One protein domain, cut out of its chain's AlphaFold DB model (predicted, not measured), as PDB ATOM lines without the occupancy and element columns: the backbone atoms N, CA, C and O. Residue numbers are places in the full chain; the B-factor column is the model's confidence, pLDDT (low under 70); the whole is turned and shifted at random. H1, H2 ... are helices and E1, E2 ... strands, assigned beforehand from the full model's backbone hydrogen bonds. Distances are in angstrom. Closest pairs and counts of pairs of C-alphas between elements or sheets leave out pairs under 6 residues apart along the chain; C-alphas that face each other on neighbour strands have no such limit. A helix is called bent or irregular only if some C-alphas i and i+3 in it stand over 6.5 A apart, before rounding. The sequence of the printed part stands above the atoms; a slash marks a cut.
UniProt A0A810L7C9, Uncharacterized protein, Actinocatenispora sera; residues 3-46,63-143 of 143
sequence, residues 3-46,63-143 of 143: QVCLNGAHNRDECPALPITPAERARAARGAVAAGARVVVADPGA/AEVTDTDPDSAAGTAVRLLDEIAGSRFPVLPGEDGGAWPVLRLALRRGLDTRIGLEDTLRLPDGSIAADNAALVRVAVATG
ATOM      1  N   GLN A   3     207.504 325.391 249.397       70.25
ATOM      2  CA  GLN A   3     207.531 323.952 249.663       70.25
ATOM      3  C   GLN A   3     206.799 323.197 248.548       70.25
ATOM      4  O   GLN A   3     205.904 323.755 247.921       70.25
ATOM      5  N   VAL A   4     207.161 321.936 248.309       60.03
ATOM      6  CA  VAL A   4     206.431 321.048 247.393       60.03
ATOM      7  C   VAL A   4     205.851 319.862 248.150       60.03
ATOM      8  O   VAL A   4     206.573 319.218 248.914       60.03
ATOM      9  N   CYS A   5     204.578 319.560 247.905       71.12
ATOM     10  CA  CYS A   5     203.951 318.315 248.330       71.12
ATOM     11  C   CYS A   5     203.723 317.395 247.130       71.12
ATOM     12  O   CYS A   5     203.015 317.737 246.187       71.12
ATOM     13  N   LEU A   6     204.391 316.241 247.125       60.84
ATOM     14  CA  LEU A   6     204.530 315.444 245.902       60.84
ATOM     15  C   LEU A   6     203.269 314.674 245.507       60.84
ATOM     16  O   LEU A   6     203.086 314.394 244.320       60.84
ATOM     17  N   ASN A   7     202.463 314.276 246.487       62.28
ATOM     18  CA  ASN A   7     201.290 313.433 246.314       62.28
ATOM     19  C   ASN A   7     200.376 313.585 247.540       62.28
ATOM     20  O   ASN A   7     200.874 313.569 248.664       62.28
ATOM     21  N   GLY A   8     199.068 313.673 247.302       63.12
ATOM     22  CA  GLY A   8     198.047 313.953 248.313       63.12
ATOM     23  C   GLY A   8     196.914 312.936 248.337       63.12
ATOM     24  O   GLY A   8     197.128 311.764 248.027       63.12
ATOM     25  N   ALA A   9     195.706 313.409 248.656       62.78
ATOM     26  CA  ALA A   9     194.465 312.630 248.575       62.78
ATOM     27  C   ALA A   9     194.064 312.260 247.131       62.78
ATOM     28  O   ALA A   9     193.259 311.349 246.935       62.78
ATOM     29  N   HIS A  10     194.645 312.932 246.131       68.62
ATOM     30  CA  HIS A  10     194.395 312.665 244.718       68.62
ATOM     31  C   HIS A  10     194.961 311.317 244.251       68.62
ATOM     32  O   HIS A  10     195.980 310.822 244.745       68.62
ATOM     33  N   ASN A  11     194.322 310.737 243.237       73.38
ATOM     34  CA  ASN A  11     194.649 309.431 242.678       73.38
ATOM     35  C   ASN A  11     194.996 309.495 241.177       73.38
ATOM     36  O   ASN A  11     194.765 310.486 240.485       73.38
ATOM     37  N   ARG A  12     195.588 308.415 240.654       76.19
ATOM     38  CA  ARG A  12     196.105 308.373 239.274       76.19
ATOM     39  C   ARG A  12     195.048 308.468 238.182       76.19
ATOM     40  O   ARG A  12     195.417 308.818 237.062       76.19
ATOM     41  N   ASP A  13     193.791 308.179 238.493       81.44
ATOM     42  CA  ASP A  13     192.706 308.342 237.529       81.44
ATOM     43  C   ASP A  13     192.428 309.835 237.295       81.44
ATOM     44  O   ASP A  13     192.063 310.235 236.192       81.44
ATOM     45  N   GLU A  14     192.693 310.678 238.299       78.19
ATOM     46  CA  GLU A  14     192.600 312.139 238.209       78.19
ATOM     47  C   GLU A  14     193.856 312.756 237.577       78.19
ATOM     48  O   GLU A  14     193.768 313.699 236.789       78.19
ATOM     49  N   CYS A  15     195.040 312.224 237.902       77.81
ATOM     50  CA  CYS A  15     196.303 312.658 237.308       77.81
ATOM     51  C   CYS A  15     197.316 311.506 237.178       77.81
ATOM     52  O   CYS A  15     197.953 311.116 238.165       77.81
ATOM     53  N   PRO A  16     197.577 311.011 235.952       83.75
ATOM     54  CA  PRO A  16     198.535 309.928 235.722       83.75
ATOM     55  C   PRO A  16     199.966 310.244 236.184       83.75
ATOM     56  O   PRO A  16     200.758 309.335 236.432       83.75
ATOM     57  N   ALA A  17     200.304 311.532 236.317       80.38
ATOM     58  CA  ALA A  17     201.620 312.000 236.740       80.38
ATOM     59  C   ALA A  17     201.872 311.894 238.255       80.38
ATOM     60  O   ALA A  17     202.990 312.166 238.704       80.38
ATOM     61  N   LEU A  18     200.870 311.491 239.046       76.44
ATOM     62  CA  LEU A  18     201.023 311.334 240.488       76.44
ATOM     63  C   LEU A  18     202.091 310.272 240.821       76.44
ATOM     64  O   LEU A  18     201.979 309.105 240.402       76.44
ATOM     65  N   PRO A  19     203.143 310.645 241.578       66.62
ATOM     66  CA  PRO A  19     204.172 309.708 241.998       66.62
ATOM     67  C   PRO A  19     203.642 308.840 243.145       66.62
ATOM     68  O   PRO A  19     203.435 309.329 244.255       66.62
ATOM     69  N   ILE A  20     203.459 307.538 242.906       68.62
ATOM     70  CA  ILE A  20     202.902 306.625 243.922       68.62
ATOM     71  C   ILE A  20     203.984 305.753 244.554       68.62
ATOM     72  O   ILE A  20     203.925 305.480 245.754       68.62
ATOM     73  N   THR A  21     205.019 305.383 243.797       61.53
ATOM     74  CA  THR A  21     206.130 304.558 244.288       61.53
ATOM     75  C   THR A  21     207.239 305.407 244.925       61.53
ATOM     76  O   THR A  21     207.412 306.579 244.574       61.53
ATOM     77  N   PRO A  22     208.070 304.832 245.818       54.88
ATOM     78  CA  PRO A  22     209.222 305.538 246.382       54.88
ATOM     79  C   PRO A  22     210.191 306.094 245.324       54.88
ATOM     80  O   PRO A  22     210.701 307.206 245.473       54.88
ATOM     81  N   ALA A  23     210.421 305.358 244.230       51.72
ATOM     82  CA  ALA A  23     211.320 305.779 243.155       51.72
ATOM     83  C   ALA A  23     210.775 306.993 242.380       51.72
ATOM     84  O   ALA A  23     211.515 307.941 242.103       51.72
ATOM     85  N   GLU A  24     209.476 306.995 242.077       56.94
ATOM     86  CA  GLU A  24     208.807 308.121 241.417       56.94
ATOM     87  C   GLU A  24     208.798 309.362 242.309       56.94
ATOM     88  O   GLU A  24     209.094 310.456 241.830       56.94
ATOM     89  N   ARG A  25     208.550 309.197 243.615       59.88
ATOM     90  CA  ARG A  25     208.597 310.301 244.586       59.88
ATOM     91  C   ARG A  25     209.993 310.899 244.680       59.88
ATOM     92  O   ARG A  25     210.140 312.113 244.612       59.88
ATOM     93  N   ALA A  26     211.036 310.073 244.735       54.62
ATOM     94  CA  ALA A  26     212.414 310.559 244.723       54.62
ATOM     95  C   ALA A  26     212.757 311.318 243.425       54.62
ATOM     96  O   ALA A  26     213.486 312.311 243.459       54.62
ATOM     97  N   ARG A  27     212.226 310.881 242.272       62.59
ATOM     98  CA  ARG A  27     212.382 311.592 240.991       62.59
ATOM     99  C   ARG A  27     211.654 312.937 241.000       62.59
ATOM    100  O   ARG A  27     212.254 313.942 240.628       62.59
ATOM    101  N   ALA A  28     210.404 312.957 241.456       61.38
ATOM    102  CA  ALA A  28     209.589 314.163 241.553       61.38
ATOM    103  C   ALA A  28     210.198 315.184 242.532       61.38
ATOM    104  O   ALA A  28     210.286 316.363 242.201       61.38
ATOM    105  N   ALA A  29     210.725 314.721 243.672       57.78
ATOM    106  CA  ALA A  29     211.473 315.533 244.630       57.78
ATOM    107  C   ALA A  29     212.659 316.248 243.972       57.78
ATOM    108  O   ALA A  29     212.790 317.466 244.078       57.78
ATOM    109  N   ARG A  30     213.510 315.502 243.251       64.56
ATOM    110  CA  ARG A  30     214.670 316.078 242.552       64.56
ATOM    111  C   ARG A  30     214.251 317.104 241.503       64.56
ATOM    112  O   ARG A  30     214.863 318.165 241.430       64.56
ATOM    113  N   GLY A  31     213.206 316.808 240.729       65.19
ATOM    114  CA  GLY A  31     212.665 317.734 239.733       65.19
ATOM    115  C   GLY A  31     212.135 319.026 240.358       65.19
ATOM    116  O   GLY A  31     212.432 320.111 239.868       65.19
ATOM    117  N   ALA A  32     211.412 318.923 241.473       63.28
ATOM    118  CA  ALA A  32     210.874 320.074 242.182       63.28
ATOM    119  C   ALA A  32     211.972 320.939 242.824       63.28
ATOM    120  O   ALA A  32     211.920 322.162 242.722       63.28
ATOM    121  N   VAL A  33     213.004 320.331 243.425       64.56
ATOM    122  CA  VAL A  33     214.159 321.083 243.952       64.56
ATOM    123  C   VAL A  33     214.912 321.787 242.823       64.56
ATOM    124  O   VAL A  33     215.215 322.971 242.947       64.56
ATOM    125  N   ALA A  34     215.157 321.103 241.701       65.69
ATOM    126  CA  ALA A  34     215.780 321.713 240.526       65.69
ATOM    127  C   ALA A  34     214.939 322.867 239.946       65.69
ATOM    128  O   ALA A  34     215.496 323.832 239.432       65.69
ATOM    129  N   ALA A  35     213.611 322.793 240.070       69.31
ATOM    130  CA  ALA A  35     212.688 323.855 239.682       69.31
ATOM    131  C   ALA A  35     212.605 325.016 240.693       69.31
ATOM    132  O   ALA A  35     212.000 326.036 240.377       69.31
ATOM    133  N   GLY A  36     213.207 324.889 241.883       70.94
ATOM    134  CA  GLY A  36     213.304 325.965 242.876       70.94
ATOM    135  C   GLY A  36     212.616 325.699 244.218       70.94
ATOM    136  O   GLY A  36     212.697 326.556 245.103       70.94
ATOM    137  N   ALA A  37     211.992 324.533 244.423       65.06
ATOM    138  CA  ALA A  37     211.439 324.163 245.726       65.06
ATOM    139  C   ALA A  37     212.552 324.085 246.787       65.06
ATOM    140  O   ALA A  37     213.626 323.527 246.557       65.06
ATOM    141  N   ARG A  38     212.298 324.650 247.970       67.88
ATOM    142  CA  ARG A  38     213.270 324.706 249.081       67.88
ATOM    143  C   ARG A  38     213.077 323.576 250.093       67.88
ATOM    144  O   ARG A  38     214.010 323.254 250.821       67.88
ATOM    145  N   VAL A  39     211.883 322.989 250.143       60.88
ATOM    146  CA  VAL A  39     211.519 321.871 251.027       60.88
ATOM    147  C   VAL A  39     210.619 320.913 250.255       60.88
ATOM    148  O   VAL A  39     209.735 321.364 249.531       60.88
ATOM    149  N   VAL A  40     210.843 319.609 250.422       53.97
ATOM    150  CA  VAL A  40     210.015 318.540 249.851       53.97
ATOM    151  C   VAL A  40     209.292 317.822 250.981       53.97
ATOM    152  O   VAL A  40     209.932 317.359 251.925       53.97
ATOM    153  N   VAL A  41     207.976 317.701 250.855       58.00
ATOM    154  CA  VAL A  41     207.105 316.934 251.743       58.00
ATOM    155  C   VAL A  41     206.452 315.823 250.908       58.00
ATOM    156  O   VAL A  41     206.022 316.043 249.776       58.00
ATOM    157  N   ALA A  42     206.464 314.595 251.421       49.00
ATOM    158  CA  ALA A  42     205.846 313.435 250.782       49.00
ATOM    159  C   ALA A  42     204.960 312.747 251.819       49.00
ATOM    160  O   ALA A  42     205.472 312.340 252.863       49.00
ATOM    161  N   ASP A  43     203.660 312.639 251.548       51.84
ATOM    162  CA  ASP A  43     202.687 312.172 252.536       51.84
ATOM    163  C   ASP A  43     202.159 310.748 252.245       51.84
ATOM    164  O   ASP A  43     202.129 310.314 251.078       51.84
ATOM    165  N   PRO A  44     201.738 310.004 253.291       42.88
ATOM    166  CA  PRO A  44     200.683 308.997 253.212       42.88
ATOM    167  C   PRO A  44     199.368 309.373 253.946       42.88
ATOM    168  O   PRO A  44     198.421 308.596 253.873       42.88
ATOM    169  N   GLY A  45     199.271 310.502 254.655       39.44
ATOM    170  CA  GLY A  45     198.052 310.994 255.312       39.44
ATOM    171  C   GLY A  45     198.363 311.999 256.433       39.44
ATOM    172  O   GLY A  45     198.961 311.632 257.451       39.44
ATOM    173  N   ALA A  46     197.899 313.241 256.263       43.56
ATOM    174  CA  ALA A  46     198.350 314.494 256.884       43.56
ATOM    175  C   ALA A  46     198.247 314.664 258.424       43.56
ATOM    176  O   ALA A  46     198.132 315.785 258.916       43.56
ATOM    177  N   ALA A  63     198.295 326.263 257.882       59.84
ATOM    178  CA  ALA A  63     196.998 326.920 257.922       59.84
ATOM    179  C   ALA A  63     196.345 326.671 256.559       59.84
ATOM    180  O   ALA A  63     196.483 327.474 255.641       59.84
ATOM    181  N   GLU A  64     195.759 325.490 256.395       66.88
ATOM    182  CA  GLU A  64     195.252 325.030 255.107       66.88
ATOM    183  C   GLU A  64     193.945 325.721 254.727       66.88
ATOM    184  O   GLU A  64     193.013 325.817 255.527       66.88
ATOM    185  N   VAL A  65     193.896 326.219 253.492       67.12
ATOM    186  CA  VAL A  65     192.700 326.817 252.905       67.12
ATOM    187  C   VAL A  65     192.040 325.771 252.016       67.12
ATOM    188  O   VAL A  65     192.433 325.595 250.866       67.12
ATOM    189  N   THR A  66     191.017 325.115 252.556       72.62
ATOM    190  CA  THR A  66     190.204 324.095 251.866       72.62
ATOM    191  C   THR A  66     189.086 324.700 251.005       72.62
ATOM    192  O   THR A  66     188.193 324.004 250.532       72.62
ATOM    193  N   ASP A  67     189.048 326.029 250.888       73.56
ATOM    194  CA  ASP A  67     188.130 326.734 249.997       73.56
ATOM    195  C   ASP A  67     188.670 326.613 248.570       73.56
ATOM    196  O   ASP A  67     189.712 327.185 248.242       73.56
ATOM    197  N   THR A  68     187.986 325.811 247.756       79.62
ATOM    198  CA  THR A  68     188.431 325.447 246.409       79.62
ATOM    199  C   THR A  68     187.948 326.418 245.333       79.62
ATOM    200  O   THR A  68     188.389 326.307 244.187       79.62
ATOM    201  N   ASP A  69     187.082 327.383 245.667       79.69
ATOM    202  CA  ASP A  69     186.626 328.409 244.728       79.69
ATOM    203  C   ASP A  69     187.721 329.483 244.548       79.69
ATOM    204  O   ASP A  69     188.125 330.140 245.516       79.69
ATOM    205  N   PRO A  70     188.234 329.691 243.318       77.38
ATOM    206  CA  PRO A  70     189.308 330.644 243.066       77.38
ATOM    207  C   PRO A  70     188.963 332.095 243.434       77.38
ATOM    208  O   PRO A  70     189.883 332.865 243.740       77.38
ATOM    209  N   ASP A  71     187.682 332.471 243.415       84.12
ATOM    210  CA  ASP A  71     187.240 333.840 243.685       84.12
ATOM    211  C   ASP A  71     187.155 334.129 245.196       84.12
ATOM    212  O   ASP A  71     187.454 335.247 245.632       84.12
ATOM    213  N   SER A  72     186.820 333.130 246.022       80.69
ATOM    214  CA  SER A  72     186.675 333.282 247.480       80.69
ATOM    215  C   SER A  72     187.887 332.823 248.291       80.69
ATOM    216  O   SER A  72     188.126 333.370 249.377       80.69
ATOM    217  N   ALA A  73     188.704 331.901 247.771       71.69
ATOM    218  CA  ALA A  73     189.803 331.277 248.511       71.69
ATOM    219  C   ALA A  73     190.784 332.289 249.120       71.69
ATOM    220  O   ALA A  73     191.215 332.148 250.267       71.69
ATOM    221  N   ALA A  74     191.109 333.365 248.396       72.38
ATOM    222  CA  ALA A  74     191.988 334.416 248.911       72.38
ATOM    223  C   ALA A  74     191.374 335.167 250.108       72.38
ATOM    224  O   ALA A  74     192.090 335.527 251.042       72.38
ATOM    225  N   GLY A  75     190.057 335.390 250.103       68.94
ATOM    226  CA  GLY A  75     189.337 335.990 251.226       68.94
ATOM    227  C   GLY A  75     189.294 335.061 252.439       68.94
ATOM    228  O   GLY A  75     189.540 335.499 253.563       68.94
ATOM    229  N   THR A  76     189.058 333.766 252.220       69.75
ATOM    230  CA  THR A  76     189.132 332.738 253.271       69.75
ATOM    231  C   THR A  76     190.527 332.665 253.889       69.75
ATOM    232  O   THR A  76     190.656 332.650 255.113       69.75
ATOM    233  N   ALA A  77     191.572 332.739 253.066       65.50
ATOM    234  CA  ALA A  77     192.954 332.773 253.523       65.50
ATOM    235  C   ALA A  77     193.260 333.983 254.422       65.50
ATOM    236  O   ALA A  77     193.931 333.835 255.440       65.50
ATOM    237  N   VAL A  78     192.757 335.177 254.081       70.81
ATOM    238  CA  VAL A  78     192.920 336.378 254.922       70.81
ATOM    239  C   VAL A  78     192.254 336.191 256.285       70.81
ATOM    240  O   VAL A  78     192.898 336.442 257.298       70.81
ATOM    241  N   ARG A  79     191.014 335.685 256.325       69.56
ATOM    242  CA  ARG A  79     190.303 335.432 257.591       69.56
ATOM    243  C   ARG A  79     191.044 334.427 258.472       69.56
ATOM    244  O   ARG A  79     191.216 334.671 259.660       69.56
ATOM    245  N   LEU A  80     191.540 333.341 257.878       63.53
ATOM    246  CA  LEU A  80     192.328 332.337 258.592       63.53
ATOM    247  C   LEU A  80     193.617 332.937 259.176       63.53
ATOM    248  O   LEU A  80     193.982 332.629 260.307       63.53
ATOM    249  N   LEU A  81     194.294 333.816 258.426       64.50
ATOM    250  CA  LEU A  81     195.481 334.530 258.906       64.50
ATOM    251  C   LEU A  81     195.170 335.475 260.077       64.50
ATOM    252  O   LEU A  81     195.985 335.562 260.997       64.50
ATOM    253  N   ASP A  82     194.018 336.152 260.060       65.19
ATOM    254  CA  ASP A  82     193.572 337.022 261.156       65.19
ATOM    255  C   ASP A  82     193.261 336.213 262.430       65.19
ATOM    256  O   ASP A  82     193.627 336.627 263.530       65.19
ATOM    257  N   GLU A  83     192.660 335.027 262.297       57.78
ATOM    258  CA  GLU A  83     192.354 334.128 263.423       57.78
ATOM    259  C   GLU A  83     193.611 333.565 264.103       57.78
ATOM    260  O   GLU A  83     193.629 333.346 265.315       57.78
ATOM    261  N   ILE A  84     194.682 333.349 263.336       57.03
ATOM    262  CA  ILE A  84     195.955 332.816 263.845       57.03
ATOM    263  C   ILE A  84     197.004 333.907 264.094       57.03
ATOM    264  O   ILE A  84     198.178 333.591 264.330       57.03
ATOM    265  N   ALA A  85     196.608 335.185 264.047       51.22
ATOM    266  CA  ALA A  85     197.490 336.322 264.274       51.22
ATOM    267  C   ALA A  85     198.171 336.210 265.653       51.22
ATOM    268  O   ALA A  85     197.538 336.296 266.702       51.22
ATOM    269  N   GLY A  86     199.489 335.975 265.649       46.66
ATOM    270  CA  GLY A  86     200.296 335.700 266.850       46.66
ATOM    271  C   GLY A  86     200.966 334.318 266.863       46.66
ATOM    272  O   GLY A  86     201.911 334.104 267.624       46.66
ATOM    273  N   SER A  87     200.548 333.400 265.985       48.34
ATOM    274  CA  SER A  87     201.232 332.123 265.745       48.34
ATOM    275  C   SER A  87     202.516 332.322 264.927       48.34
ATOM    276  O   SER A  87     202.577 333.140 264.007       48.34
ATOM    277  N   ARG A  88     203.586 331.582 265.249       46.06
ATOM    278  CA  ARG A  88     204.863 331.670 264.520       46.06
ATOM    279  C   ARG A  88     204.805 330.864 263.214       46.06
ATOM    280  O   ARG A  88     204.776 329.639 263.247       46.06
ATOM    281  N   PHE A  89     204.898 331.585 262.093       53.84
ATOM    282  CA  PHE A  89     205.186 331.113 260.726       53.84
ATOM    283  C   PHE A  89     204.199 330.075 260.143       53.84
ATOM    284  O   PHE A  89     204.582 328.913 259.961       53.84
ATOM    285  N   PRO A  90     202.957 330.468 259.800       60.06
ATOM    286  CA  PRO A  90     202.052 329.584 259.073       60.06
ATOM    287  C   PRO A  90     202.579 329.308 257.657       60.06
ATOM    288  O   PRO A  90     203.054 330.216 256.971       60.06
ATOM    289  N   VAL A  91     202.494 328.048 257.222       67.56
ATOM    290  CA  VAL A  91     202.508 327.724 255.786       67.56
ATOM    291  C   VAL A  91     201.070 327.850 255.315       67.56
ATOM    292  O   VAL A  91     200.198 327.241 255.928       67.56
ATOM    293  N   LEU A  92     200.830 328.625 254.261       72.94
ATOM    294  CA  LEU A  92     199.493 328.867 253.718       72.94
ATOM    295  C   LEU A  92     199.337 328.132 252.369       72.94
ATOM    296  O   LEU A  92     199.617 328.739 251.328       72.94
ATOM    297  N   PRO A  93     199.017 326.821 252.366       79.38
ATOM    298  CA  PRO A  93     198.603 326.106 251.163       79.38
ATOM    299  C   PRO A  93     197.135 326.414 250.839       79.38
ATOM    300  O   PRO A  93     196.338 326.682 251.739       79.38
ATOM    301  N   GLY A  94     196.788 326.365 249.556       78.44
ATOM    302  CA  GLY A  94     195.399 326.339 249.102       78.44
ATOM    303  C   GLY A  94     195.115 325.046 248.351       78.44
ATOM    304  O   GLY A  94     196.033 324.476 247.765       78.44
ATOM    305  N   GLU A  95     193.856 324.628 248.358       83.44
ATOM    306  CA  GLU A  95     193.379 323.391 247.736       83.44
ATOM    307  C   GLU A  95     192.689 323.670 246.388       83.44
ATOM    308  O   GLU A  95     191.959 324.651 246.227       83.44
ATOM    309  N   ASP A  96     192.942 322.819 245.398       86.00
ATOM    310  CA  ASP A  96     192.385 322.828 244.046       86.00
ATOM    311  C   ASP A  96     192.360 324.214 243.376       86.00
ATOM    312  O   ASP A  96     193.411 324.750 243.007       86.00
ATOM    313  N   GLY A  97     191.172 324.790 243.156       85.44
ATOM    314  CA  GLY A  97     191.014 326.103 242.528       85.44
ATOM    315  C   GLY A  97     191.537 327.244 243.405       85.44
ATOM    316  O   GLY A  97     191.970 328.272 242.881       85.44
ATOM    317  N   GLY A  98     191.611 327.033 244.721       84.06
ATOM    318  CA  GLY A  98     192.183 327.959 245.690       84.06
ATOM    319  C   GLY A  98     193.714 327.960 245.734       84.06
ATOM    320  O   GLY A  98     194.308 328.948 246.172       84.06
ATOM    321  N   ALA A  99     194.386 326.923 245.219       89.81
ATOM    322  CA  ALA A  99     195.842 326.776 245.312       89.81
ATOM    323  C   ALA A  99     196.618 327.982 244.752       89.81
ATOM    324  O   ALA A  99     197.509 328.526 245.411       89.81
ATOM    325  N   TRP A 100     196.256 328.466 243.559       93.56
ATOM    326  CA  TRP A 100     196.946 329.598 242.925       93.56
ATOM    327  C   TRP A 100     196.621 330.964 243.551       93.56
ATOM    328  O   TRP A 100     197.560 331.733 243.791       93.56
ATOM    329  N   PRO A 101     195.350 331.321 243.828       91.88
ATOM    330  CA  PRO A 101     195.018 332.537 244.574       91.88
ATOM    331  C   PRO A 101     195.721 332.624 245.934       91.88
ATOM    332  O   PRO A 101     196.294 333.671 246.261       91.88
ATOM    333  N   VAL A 102     195.735 331.522 246.690       86.06
ATOM    334  CA  VAL A 102     196.344 331.447 248.025       86.06
ATOM    335  C   VAL A 102     197.867 331.546 247.943       86.06
ATOM    336  O   VAL A 102     198.462 332.349 248.666       86.06
ATOM    337  N   LEU A 103     198.502 330.841 247.000       89.69
ATOM    338  CA  LEU A 103     199.941 330.954 246.751       89.69
ATOM    339  C   LEU A 103     200.352 332.398 246.438       89.69
ATOM    340  O   LEU A 103     201.292 332.923 247.036       89.69
ATOM    341  N   ARG A 104     199.623 333.083 245.547       90.81
ATOM    342  CA  ARG A 104     199.905 334.489 245.207       90.81
ATOM    343  C   ARG A 104     199.763 335.410 246.415       90.81
ATOM    344  O   ARG A 104     200.564 336.329 246.578       90.81
ATOM    345  N   LEU A 105     198.750 335.194 247.253       88.00
ATOM    346  CA  LEU A 105     198.574 335.959 248.486       88.00
ATOM    347  C   LEU A 105     199.745 335.734 249.449       88.00
ATOM    348  O   LEU A 105     200.299 336.710 249.959       88.00
ATOM    349  N   ALA A 106     200.142 334.479 249.662       84.81
ATOM    350  CA  ALA A 106     201.248 334.131 250.543       84.81
ATOM    351  C   ALA A 106     202.565 334.770 250.079       84.81
ATOM    352  O   ALA A 106     203.248 335.405 250.882       84.81
ATOM    353  N   LEU A 107     202.869 334.704 248.775       85.62
ATOM    354  CA  LEU A 107     204.045 335.352 248.188       85.62
ATOM    355  C   LEU A 107     204.025 336.875 248.393       85.62
ATOM    356  O   LEU A 107     204.998 337.429 248.901       85.62
ATOM    357  N   ARG A 108     202.899 337.551 248.107       86.62
ATOM    358  CA  ARG A 108     202.755 339.007 248.335       86.62
ATOM    359  C   ARG A 108     202.933 339.418 249.798       86.62
ATOM    360  O   ARG A 108     203.307 340.554 250.067       86.62
ATOM    361  N   ARG A 109     202.624 338.528 250.742       82.50
ATOM    362  CA  ARG A 109     202.743 338.774 252.187       82.50
ATOM    363  C   ARG A 109     204.071 338.284 252.774       82.50
ATOM    364  O   ARG A 109     204.254 338.382 253.983       82.50
ATOM    365  N   GLY A 110     204.986 337.773 251.945       79.56
ATOM    366  CA  GLY A 110     206.263 337.216 252.400       79.56
ATOM    367  C   GLY A 110     206.109 335.964 253.271       79.56
ATOM    368  O   GLY A 110     207.018 335.629 254.028       79.56
ATOM    369  N   LEU A 111     204.958 335.289 253.190       78.94
ATOM    370  CA  LEU A 111     204.653 334.089 253.959       78.94
ATOM    371  C   LEU A 111     205.263 332.846 253.302       78.94
ATOM    372  O   LEU A 111     205.596 332.810 252.113       78.94
ATOM    373  N   ASP A 112     205.413 331.793 254.098       77.94
ATOM    374  CA  ASP A 112     205.750 330.477 253.575       77.94
ATOM    375  C   ASP A 112     204.504 329.837 252.946       77.94
ATOM    376  O   ASP A 112     203.387 329.994 253.435       77.94
ATOM    377  N   THR A 113     204.681 329.122 251.839       81.19
ATOM    378  CA  THR A 113     203.577 328.491 251.099       81.19
ATOM    379  C   THR A 113     204.038 327.187 250.457       81.19
ATOM    380  O   THR A 113     205.232 326.859 250.468       81.19
ATOM    381  N   ARG A 114     203.086 326.423 249.930       84.31
ATOM    382  CA  ARG A 114     203.267 325.092 249.356       84.31
ATOM    383  C   ARG A 114     202.550 325.029 248.011       84.31
ATOM    384  O   ARG A 114     201.509 325.657 247.852       84.31
ATOM    385  N   ILE A 115     203.134 324.311 247.058       86.88
ATOM    386  CA  ILE A 115     202.457 323.931 245.818       86.88
ATOM    387  C   ILE A 115     202.934 322.555 245.373       86.88
ATOM    388  O   ILE A 115     204.131 322.264 245.388       86.88
ATOM    389  N   GLY A 116     202.018 321.718 244.922       86.62
ATOM    390  CA  GLY A 116     202.313 320.407 244.371       86.62
ATOM    391  C   GLY A 116     201.032 319.697 243.959       86.62
ATOM    392  O   GLY A 116     199.945 320.241 244.123       86.62
ATOM    393  N   LEU A 117     201.160 318.489 243.415       85.62
ATOM    394  CA  LEU A 117     200.014 317.705 242.937       85.62
ATOM    395  C   LEU A 117     199.068 317.270 244.067       85.62
ATOM    396  O   LEU A 117     197.993 316.762 243.789       85.62
ATOM    397  N   GLU A 118     199.481 317.420 245.327       80.94
ATOM    398  CA  GLU A 118     198.594 317.323 246.492       80.94
ATOM    399  C   GLU A 118     197.682 318.539 246.646       80.94
ATOM    400  O   GLU A 118     196.564 318.382 247.102       80.94
ATOM    401  N   ASP A 119     198.179 319.727 246.304       83.44
ATOM    402  CA  ASP A 119     197.457 320.984 246.482       83.44
ATOM    403  C   ASP A 119     196.529 321.254 245.297       83.44
ATOM    404  O   ASP A 119     195.445 321.786 245.470       83.44
ATOM    405  N   THR A 120     196.968 320.946 244.073       89.56
ATOM    406  CA  THR A 120     196.164 321.121 242.858       89.56
ATOM    407  C   THR A 120     196.731 320.308 241.703       89.56
ATOM    408  O   THR A 120     197.946 320.145 241.554       89.56
ATOM    409  N   LEU A 121     195.850 319.854 240.815       92.38
ATOM    410  CA  LEU A 121     196.239 319.184 239.572       92.38
ATOM    411  C   LEU A 121     196.395 320.152 238.392       92.38
ATOM    412  O   LEU A 121     196.846 319.737 237.322       92.38
ATOM    413  N   ARG A 122     196.014 321.427 238.550       93.88
ATOM    414  CA  ARG A 122     195.921 322.389 237.443       93.88
ATOM    415  C   ARG A 122     196.976 323.485 237.521       93.88
ATOM    416  O   ARG A 122     197.335 323.955 238.595       93.88
ATOM    417  N   LEU A 123     197.449 323.927 236.362       94.75
ATOM    418  CA  LEU A 123     198.196 325.170 236.180       94.75
ATOM    419  C   LEU A 123     197.241 326.381 236.237       94.75
ATOM    420  O   LEU A 123     196.024 326.202 236.159       94.75
ATOM    421  N   PRO A 124     197.749 327.626 236.357       92.31
ATOM    422  CA  PRO A 124     196.894 328.810 236.462       92.31
ATOM    423  C   PRO A 124     195.997 329.056 235.246       92.31
ATOM    424  O   PRO A 124     195.006 329.768 235.360       92.31
ATOM    425  N   ASP A 125     196.366 328.506 234.090       91.75
ATOM    426  CA  ASP A 125     195.590 328.554 232.848       91.75
ATOM    427  C   ASP A 125     194.493 327.474 232.778       91.75
ATOM    428  O   ASP A 125     193.767 327.385 231.789       91.75
ATOM    429  N   GLY A 126     194.368 326.643 233.818       91.00
ATOM    430  CA  GLY A 126     193.395 325.562 233.927       91.00
ATOM    431  C   GLY A 126     193.841 324.229 233.317       91.00
ATOM    432  O   GLY A 126     193.155 323.222 233.525       91.00
ATOM    433  N   SER A 127     194.974 324.179 232.607       93.62
ATOM    434  CA  SER A 127     195.521 322.932 232.058       93.62
ATOM    435  C   SER A 127     196.032 322.000 233.164       93.62
ATOM    436  O   SER A 127     196.381 322.449 234.253       93.62
ATOM    437  N   ILE A 128     196.063 320.686 232.916       92.94
ATOM    438  CA  ILE A 128     196.579 319.714 233.894       92.94
ATOM    439  C   ILE A 128     198.108 319.797 233.930       92.94
ATOM    440  O   ILE A 128     198.772 319.749 232.892       92.94
ATOM    441  N   ALA A 129     198.676 319.891 235.130       92.25
ATOM    442  CA  ALA A 129     200.116 319.908 235.317       92.25
ATOM    443  C   ALA A 129     200.740 318.555 234.940       92.25
ATOM    444  O   ALA A 129     200.338 317.502 235.432       92.25
ATOM    445  N   ALA A 130     201.776 318.592 234.101       91.88
ATOM    446  CA  ALA A 130     202.479 317.387 233.662       91.88
ATOM    447  C   ALA A 130     203.259 316.689 234.791       91.88
ATOM    448  O   ALA A 130     203.479 315.483 234.728       91.88
ATOM    449  N   ASP A 131     203.719 317.446 235.791       87.19
ATOM    450  CA  ASP A 131     204.384 316.953 236.996       87.19
ATOM    451  C   ASP A 131     204.466 318.055 238.075       87.19
ATOM    452  O   ASP A 131     204.173 319.228 237.834       87.19
ATOM    453  N   ASN A 132     204.928 317.689 239.279       84.12
ATOM    454  CA  ASN A 132     205.214 318.646 240.356       84.12
ATOM    455  C   ASN A 132     206.211 319.744 239.939       84.12
ATOM    456  O   ASN A 132     206.148 320.863 240.442       84.12
ATOM    457  N   ALA A 133     207.146 319.451 239.029       85.62
ATOM    458  CA  ALA A 133     208.138 320.431 238.599       85.62
ATOM    459  C   ALA A 133     207.506 321.528 237.725       85.62
ATOM    460  O   ALA A 133     207.950 322.672 237.780       85.62
ATOM    461  N   ALA A 134     206.464 321.213 236.953       91.56
ATOM    462  CA  ALA A 134     205.678 322.189 236.208       91.56
ATOM    463  C   ALA A 134     204.975 323.177 237.149       91.56
ATOM    464  O   ALA A 134     205.115 324.384 236.955       91.56
ATOM    465  N   LEU A 135     204.320 322.680 238.207       91.00
ATOM    466  CA  LEU A 135     203.699 323.519 239.241       91.00
ATOM    467  C   LEU A 135     204.728 324.442 239.906       91.00
ATOM    468  O   LEU A 135     204.527 325.654 239.979       91.00
ATOM    469  N   VAL A 136     205.873 323.891 240.324       87.44
ATOM    470  CA  VAL A 136     206.935 324.670 240.978       87.44
ATOM    471  C   VAL A 136     207.528 325.727 240.045       87.44
ATOM    472  O   VAL A 136     207.709 326.861 240.477       87.44
ATOM    473  N   ARG A 137     207.795 325.406 238.768       91.31
ATOM    474  CA  ARG A 137     208.322 326.388 237.799       91.31
ATOM    475  C   ARG A 137     207.399 327.596 237.666       91.31
ATOM    476  O   ARG A 137     207.873 328.729 237.695       91.31
ATOM    477  N   VAL A 138     206.095 327.359 237.547       93.06
ATOM    478  CA  VAL A 138     205.112 328.441 237.421       93.06
ATOM    479  C   VAL A 138     204.983 329.223 238.728       93.06
ATOM    480  O   VAL A 138     204.954 330.451 238.697       93.06
ATOM    481  N   ALA A 139     204.987 328.549 239.878       88.69
ATOM    482  CA  ALA A 139     204.965 329.209 241.180       88.69
ATOM    483  C   ALA A 139     206.187 330.108 241.415       88.69
ATOM    484  O   ALA A 139     206.030 331.229 241.891       88.69
ATOM    485  N   VAL A 140     207.390 329.658 241.039       85.44
ATOM    486  CA  VAL A 140     208.621 330.462 241.128       85.44
ATOM    487  C   VAL A 140     208.577 331.662 240.185       85.44
ATOM    488  O   VAL A 140     209.028 332.729 240.569       85.44
ATOM    489  N   ALA A 141     208.006 331.518 238.985       86.75
ATOM    490  CA  ALA A 141     207.833 332.629 238.045       86.75
ATOM    491  C   ALA A 141     206.721 333.622 238.449       86.75
ATOM    492  O   ALA A 141     206.614 334.691 237.854       86.75
ATOM    493  N   THR A 142     205.870 333.259 239.416       79.56
ATOM    494  CA  THR A 142     204.746 334.084 239.896       79.56
ATOM    495  C   THR A 142     205.139 335.000 241.068       79.56
ATOM    496  O   THR A 142     204.390 335.927 241.383       79.56
ATOM    497  N   GLY A 143     206.270 334.732 241.732       64.00
ATOM    498  CA  GLY A 143     206.809 335.530 242.843       64.00
ATOM    499  C   GLY A 143     207.915 336.474 242.407       64.00
ATOM    500  O   GLY A 143     208.032 337.534 243.058       64.00
TER     501      GLY A 143
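AT A GLANCE: This is residues 3 to 46 and 63 to 143 of the 143 residues of an uncharacterized protein of Actinocatenispora sera (UniProt A0A810L7C9). A compact body has H1 toward one end of its long axis and H2 toward the other, with H4 partly side by side with H1, H3 packed on H2 at a steep tilt, and the small sheet E1 E2 close by H1, its strand E1 near the middle. Long links without named elements join these parts, and residues 109 to 131 run from H3 back to H4. The printed part has 125 residues, with two named strands and four named helices in the order E1, H1, E2, H2, H3, H4; the two-stranded sheet is parallel, and the class is mostly helix, with under half of the residues in named elements. The radius of gyration of the C-alphas is 13.7 A, and the spans are 40 by 29 by 27 A.

IN THESE COORDINATES: E1, residues 3 to 5, begins at C-alpha 3 (207.531, 323.952, 249.663). H1, residues 22 to 34, is 18.4 A long. E2 is residues 39 to 41. H2, residues 73 to 83, is 15.4 A long. H3, residues 96 to 108, is 19.7 A long and irregular, but only just: C-alphas 97 and 100 are 6.9 A apart. H4, residues 132 to 142, is 15.5 A long and ends at C-alpha 142 (204.746, 334.084, 239.896).

HOW THE PARTS SIT: E1, H1 and E2 form a strand-helix-strand unit, two parallel neighbour strands with a helix between, its crossover right-handed; N 4 and O 39 are within hydrogen-bond range at 2.9 A. The closest C-alphas of H1 and E2, Ala 29 and Val 40, are 6.2 A apart. H1 and H4 touch, closest at the C-alphas of Ala 32 and Ala 133, 4.5 A, with a shallow tilt of 19 degrees, the same way. H3 and H4 are close but not clearly touching; their closest C-alphas, Arg 104 and Thr 142, are 7.2 A apart. H2 and H3 touch, closest at the C-alphas of Ala 73 and Gly 98, 5.0 A, with a steep tilt of 57 degrees. H1 and H2 are apart. Every O i to N i+4 pair is within hydrogen-bond range in H1, H2 and H4, and 7 of 9 in H3.

THE WHOLE: The C-alphas farthest apart, those of Asp 13 and Gly 86, are 40.8 A apart. Residues 47 to 62 are not printed, and C-alphas 46 and 63 are 12.5 A apart across the cut. The links E1 to H1, H2 to H3 and H3 to H4 are long. The mean pLDDT of the printed part is 73.7, and 53 residues are under 70, among them residues 19 to 35 and 79 to 91.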